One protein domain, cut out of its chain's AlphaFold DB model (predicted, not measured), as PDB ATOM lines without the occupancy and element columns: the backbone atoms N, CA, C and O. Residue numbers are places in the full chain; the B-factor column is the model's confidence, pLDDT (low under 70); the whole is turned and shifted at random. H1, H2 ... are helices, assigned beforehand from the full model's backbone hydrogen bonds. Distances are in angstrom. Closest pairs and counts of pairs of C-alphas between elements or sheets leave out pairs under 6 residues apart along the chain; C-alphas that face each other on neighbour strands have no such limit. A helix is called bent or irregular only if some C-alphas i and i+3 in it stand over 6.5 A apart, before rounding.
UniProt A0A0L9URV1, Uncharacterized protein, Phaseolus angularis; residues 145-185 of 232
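This is residues 145 to 185 of the 232 residues of an uncharacterized protein of Phaseolus angularis (UniProt A0A0L9URV1). The printed part is an arched, rod-like run of chain that never folds back on itself: one long helix, H3, makes one limb, and a thin run of links with two short helices, H1 and H2, makes the other. The two limbs meet in a wide bend near residues 161 to 164, and there is no core, with no helix touching another. The 41 printed residues hold three named helices, in the order H1, H2, H3, and no named strand; the class is all helix, with 27 residues in the helices. The whole is extended, with a radius of gyration of the C-alphas of 18.0 A, and the C-alphas span 58 by 18 by 8 A.

The printed part begins with H1, residues 145 to 148, whose first C-alpha, that of Tyr 145, is at (42.918, -60.191, -20.239). H2 follows at residues 153 to 156, from C-alpha 153 at (45.250, -47.514, -10.213). H1 and H2 have four residues each. H3, the longest helix with 19 residues, takes in residues 165 to 183 and measures 27.5 A from first to last C-alpha. It runs from C-alpha 165 at (44.613, -38.230, 5.415) to C-alpha 183 at (46.182, -43.497, 32.376). Residues 184 and 185 follow it.

H1 and H2 are apart, with no C-alpha of the one within 8 A of the other, and a tight link of 4 residues, 149 to 152, joins them. H2 and H3 are apart by the same test, and a short link of 8 residues, 157 to 164, joins them. H1 and H3 are apart as well. In the backbone of H3, each pair of O of residue i and N of residue i+4 is within hydrogen-bond range. H1 and H2 are too short for such a pair; in each of them the one pair of O of residue i and N of residue i+3 is within range. H3 is not bent.

The outline is a rod, and the two C-alphas farthest apart are those of the first and last printed residues, Tyr 145 and Ile 185, at 58.4 A. Residues 145 to 185 stand free: for each of these residues, the C-alphas 8 or more positions away along the chain lie beyond 10 A. The printed part has no cut, and neither link is long. The mean pLDDT of the printed part is 81.0. The model's confidence is under 70 at residues 160 to 164, in the link between H2 and H3, and at residue 183, the last of H3.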
ATOM      1  N   TYR A 145      43.400 -61.486 -19.755       95.12
ATOM      2  CA  TYR A 145      42.918 -60.191 -20.239       95.12
ATOM      3  C   TYR A 145      41.812 -59.603 -19.351       95.12
ATOM      4  O   TYR A 145      41.884 -58.436 -18.980       95.12
ATOM      5  N   ASP A 146      40.831 -60.408 -18.929       92.88
ATOM      6  CA  ASP A 146      39.757 -59.940 -18.039       92.88
ATOM      7  C   ASP A 146      40.278 -59.540 -16.657       92.88
ATOM      8  O   ASP A 146      39.651 -58.749 -15.952       92.88
ATOM      9  N   ILE A 147      41.377 -60.152 -16.215       92.81
ATOM     10  CA  ILE A 147      42.057 -59.774 -14.977       92.81
ATOM     11  C   ILE A 147      42.741 -58.426 -15.192       92.81
ATOM     12  O   ILE A 147      42.410 -57.489 -14.480       92.81
ATOM     13  N   TYR A 148      43.576 -58.295 -16.227       94.12
ATOM     14  CA  TYR A 148      44.273 -57.042 -16.543       94.12
ATOM     15  C   TYR A 148      43.332 -55.859 -16.776       94.12
ATOM     16  O   TYR A 148      43.625 -54.757 -16.336       94.12
ATOM     17  N   LYS A 149      42.173 -56.086 -17.396       94.06
ATOM     18  CA  LYS A 149      41.165 -55.045 -17.636       94.06
ATOM     19  C   LYS A 149      40.550 -54.467 -16.352       94.06
ATOM     20  O   LYS A 149      39.997 -53.378 -16.400       94.06
ATOM     21  N   ARG A 150      40.590 -55.208 -15.241       91.62
ATOM     22  CA  ARG A 150      40.044 -54.795 -13.933       91.62
ATOM     23  C   ARG A 150      41.118 -54.336 -12.947       91.62
ATOM     24  O   ARG A 150      40.802 -54.075 -11.792       91.62
ATOM     25  N   ILE A 151      42.381 -54.340 -13.359       94.44
ATOM     26  CA  ILE A 151      43.468 -53.826 -12.536       94.44
ATOM     27  C   ILE A 151      43.461 -52.308 -12.704       94.44
ATOM     28  O   ILE A 151      43.907 -51.791 -13.726       94.44
ATOM     29  N   ASP A 152      42.916 -51.622 -11.703       90.94
ATOM     30  CA  ASP A 152      42.843 -50.163 -11.649       90.94
ATOM     31  C   ASP A 152      44.067 -49.573 -10.927       90.94
ATOM     32  O   ASP A 152      44.871 -50.296 -10.339       90.94
ATOM     33  N   ALA A 153      44.186 -48.242 -10.914       88.50
ATOM     34  CA  ALA A 153      45.250 -47.514 -10.213       88.50
ATOM     35  C   ALA A 153      45.396 -47.913  -8.729       88.50
ATOM     36  O   ALA A 153      46.505 -47.933  -8.203       88.50
ATOM     37  N   SER A 154      44.298 -48.326  -8.086       86.19
ATOM     38  CA  SER A 154      44.285 -48.847  -6.711       86.19
ATOM     39  C   SER A 154      45.161 -50.077  -6.516       86.19
ATOM     40  O   SER A 154      45.725 -50.258  -5.448       86.19
ATOM     41  N   TYR A 155      45.294 -50.929  -7.535       89.69
ATOM     42  CA  TYR A 155      46.164 -52.103  -7.462       89.69
ATOM     43  C   TYR A 155      47.644 -51.719  -7.357       89.69
ATOM     44  O   TYR A 155      48.435 -52.467  -6.792       89.69
ATOM     45  N   TYR A 156      48.010 -50.560  -7.905       88.31
ATOM     46  CA  TYR A 156      49.370 -50.032  -7.875       88.31
ATOM     47  C   TYR A 156      49.591 -49.004  -6.754       88.31
ATOM     48  O   TYR A 156      50.654 -48.397  -6.718       88.31
ATOM     49  N   GLY A 157      48.625 -48.807  -5.850       81.75
ATOM     50  CA  GLY A 157      48.790 -47.941  -4.674       81.75
ATOM     51  C   GLY A 157      48.642 -46.437  -4.925       81.75
ATOM     52  O   GLY A 157      48.672 -45.670  -3.977       81.75
ATOM     53  N   TYR A 158      48.365 -45.997  -6.157       81.00
ATOM     54  CA  TYR A 158      48.253 -44.569  -6.516       81.00
ATOM     55  C   TYR A 158      47.046 -43.819  -5.910       81.00
ATOM     56  O   TYR A 158      46.698 -42.743  -6.383       81.00
ATOM     57  N   ARG A 159      46.332 -44.401  -4.939       73.69
ATOM     58  CA  ARG A 159      45.222 -43.730  -4.242       73.69
ATOM     59  C   ARG A 159      45.617 -43.180  -2.878       73.69
ATOM     60  O   ARG A 159      44.996 -42.219  -2.449       73.69
ATOM     61  N   ASP A 160      46.627 -43.759  -2.240       69.38
ATOM     62  CA  ASP A 160      46.953 -43.433  -0.850       69.38
ATOM     63  C   ASP A 160      48.012 -42.313  -0.763       69.38
ATOM     64  O   ASP A 160      48.074 -41.581   0.221       69.38
ATOM     65  N   ASP A 161      48.769 -42.082  -1.844       64.81
ATOM     66  CA  ASP A 161      49.865 -41.105  -1.880       64.81
ATOM     67  C   ASP A 161      49.419 -39.622  -1.967       64.81
ATOM     68  O   ASP A 161      50.235 -38.733  -1.711       64.81
ATOM     69  N   GLU A 162      48.166 -39.311  -2.340       63.00
ATOM     70  CA  GLU A 162      47.761 -37.927  -2.686       63.00
ATOM     71  C   GLU A 162      46.962 -37.174  -1.606       63.00
ATOM     72  O   GLU A 162      47.044 -35.946  -1.543       63.00
ATOM     73  N   ASP A 163      46.234 -37.860  -0.720       66.25
ATOM     74  CA  ASP A 163      45.258 -37.186   0.152       66.25
ATOM     75  C   ASP A 163      45.807 -36.805   1.540       66.25
ATOM     76  O   ASP A 163      45.196 -36.001   2.247       66.25
ATOM     77  N   GLY A 164      46.951 -37.359   1.967       67.50
ATOM     78  CA  GLY A 164      47.601 -37.028   3.250       67.50
ATOM     79  C   GLY A 164      46.751 -37.288   4.509       67.50
ATOM     80  O   GLY A 164      47.168 -36.947   5.617       67.50
ATOM     81  N   VAL A 165      45.566 -37.886   4.349       72.94
ATOM     82  CA  VAL A 165      44.613 -38.230   5.415       72.94
ATOM     83  C   VAL A 165      45.216 -39.267   6.361       72.94
ATOM     84  O   VAL A 165      45.065 -39.139   7.574       72.94
ATOM     85  N   GLU A 166      45.977 -40.222   5.825       70.38
ATOM     86  CA  GLU A 166      46.657 -41.265   6.600       70.38
ATOM     87  C   GLU A 166      47.591 -40.668   7.668       70.38
ATOM     88  O   GLU A 166      47.501 -41.020   8.841       70.38
ATOM     89  N   VAL A 167      48.362 -39.633   7.317       75.69
ATOM     90  CA  VAL A 167      49.271 -38.930   8.244       75.69
ATOM     91  C   VAL A 167      48.518 -38.259   9.405       75.69
ATOM     92  O   VAL A 167      49.031 -38.134  10.522       75.69
ATOM     93  N   VAL A 168      47.292 -37.788   9.162       80.88
ATOM     94  CA  VAL A 168      46.457 -37.162  10.196       80.88
ATOM     95  C   VAL A 168      45.880 -38.218  11.136       80.88
ATOM     96  O   VAL A 168      45.883 -38.001  12.350       80.88
ATOM     97  N   GLU A 169      45.416 -39.346  10.599       80.81
ATOM     98  CA  GLU A 169      44.878 -40.456  11.389       80.81
ATOM     99  C   GLU A 169      45.957 -41.133  12.243       80.81
ATOM    100  O   GLU A 169      45.723 -41.389  13.426       80.81
ATOM    101  N   GLU A 170      47.155 -41.349  11.700       82.06
ATOM    102  CA  GLU A 170      48.303 -41.887  12.440       82.06
ATOM    103  C   GLU A 170      48.633 -41.017  13.656       82.06
ATOM    104  O   GLU A 170      48.678 -41.497  14.790       82.06
ATOM    105  N   ARG A 171      48.741 -39.699  13.455       83.62
ATOM    106  CA  ARG A 171      49.005 -38.738  14.536       83.62
ATOM    107  C   ARG A 171      47.898 -38.712  15.597       83.62
ATOM    108  O   ARG A 171      48.164 -38.367  16.750       83.62
ATOM    109  N   GLN A 172      46.646 -38.974  15.223       86.31
ATOM    110  CA  GLN A 172      45.544 -39.054  16.185       86.31
ATOM    111  C   GLN A 172      45.658 -40.318  17.037       86.31
ATOM    112  O   GLN A 172      45.615 -40.212  18.263       86.31
ATOM    113  N   ARG A 173      45.915 -41.470  16.408       84.19
ATOM    114  CA  ARG A 173      46.102 -42.752  17.101       84.19
ATOM    115  C   ARG A 173      47.292 -42.726  18.057       84.19
ATOM    116  O   ARG A 173      47.146 -43.119  19.208       84.19
ATOM    117  N   GLU A 174      48.428 -42.163  17.647       84.69
ATOM    118  CA  GLU A 174      49.604 -42.017  18.523       84.69
ATOM    119  C   GLU A 174      49.287 -41.238  19.810       84.69
ATOM    120  O   GLU A 174      49.727 -41.607  20.901       84.69
ATOM    121  N   LYS A 175      48.492 -40.166  19.703       88.75
ATOM    122  CA  LYS A 175      48.082 -39.356  20.860       88.75
ATOM    123  C   LYS A 175      47.106 -40.085  21.772       88.75
ATOM    124  O   LYS A 175      47.116 -39.836  22.975       88.75
ATOM    125  N   GLU A 176      46.225 -40.907  21.217       86.25
ATOM    126  CA  GLU A 176      45.296 -41.729  21.995       86.25
ATOM    127  C   GLU A 176      46.053 -42.809  22.762       86.25
ATOM    128  O   GLU A 176      45.907 -42.900  23.980       86.25
ATOM    129  N   GLU A 177      46.972 -43.514  22.104       84.50
ATOM    130  CA  GLU A 177      47.837 -44.486  22.768       84.50
ATOM    131  C   GLU A 177      48.693 -43.854  23.871       84.50
ATOM    132  O   GLU A 177      48.914 -44.456  24.920       84.50
ATOM    133  N   GLU A 178      49.214 -42.644  23.655       81.75
ATOM    134  CA  GLU A 178      49.990 -41.941  24.674       81.75
ATOM    135  C   GLU A 178      49.131 -41.592  25.899       81.75
ATOM    136  O   GLU A 178      49.610 -41.673  27.032       81.75
ATOM    137  N   LYS A 179      47.855 -41.243  25.696       79.38
ATOM    138  CA  LYS A 179      46.908 -41.006  26.793       79.38
ATOM    139  C   LYS A 179      46.601 -42.292  27.549       79.38
ATOM    140  O   LYS A 179      46.740 -42.293  28.768       79.38
ATOM    141  N   GLU A 180      46.297 -43.385  26.855       77.06
ATOM    142  CA  GLU A 180      46.041 -44.687  27.489       77.06
ATOM    143  C   GLU A 180      47.248 -45.169  28.306       77.06
ATOM    144  O   GLU A 180      47.114 -45.600  29.454       77.06
ATOM    145  N   LYS A 181      48.462 -45.019  27.758       73.75
ATOM    146  CA  LYS A 181      49.715 -45.351  28.457       73.75
ATOM    147  C   LYS A 181      49.903 -44.516  29.727       73.75
ATOM    148  O   LYS A 181      50.414 -45.029  30.721       73.75
ATOM    149  N   ARG A 182      49.496 -43.242  29.713       70.38
ATOM    150  CA  ARG A 182      49.550 -42.351  30.886       70.38
ATOM    151  C   ARG A 182      48.474 -42.689  31.922       70.38
ATOM    152  O   ARG A 182      48.741 -42.571  33.114       70.38
ATOM    153  N   GLU A 183      47.294 -43.124  31.491       69.12
ATOM    154  CA  GLU A 183      46.182 -43.497  32.376       69.12
ATOM    155  C   GLU A 183      46.443 -44.802  33.149       69.12
ATOM    156  O   GLU A 183      45.930 -44.973  34.254       69.12
ATOM    157  N   PHE A 184      47.302 -45.692  32.642       70.06
ATOM    158  CA  PHE A 184      47.638 -46.966  33.295       70.06
ATOM    159  C   PHE A 184      48.709 -46.875  34.412       70.06
ATOM    160  O   PHE A 184      49.120 -47.891  34.976       70.06
ATOM    161  N   ILE A 185      49.186 -45.684  34.790       71.31
ATOM    162  CA  ILE A 185      50.215 -45.546  35.837       71.31
ATOM    163  C   ILE A 185      49.587 -45.722  37.233       71.31
ATOM    164  O   ILE A 185      49.046 -44.786  37.819       71.31
TER     165      ILE A 185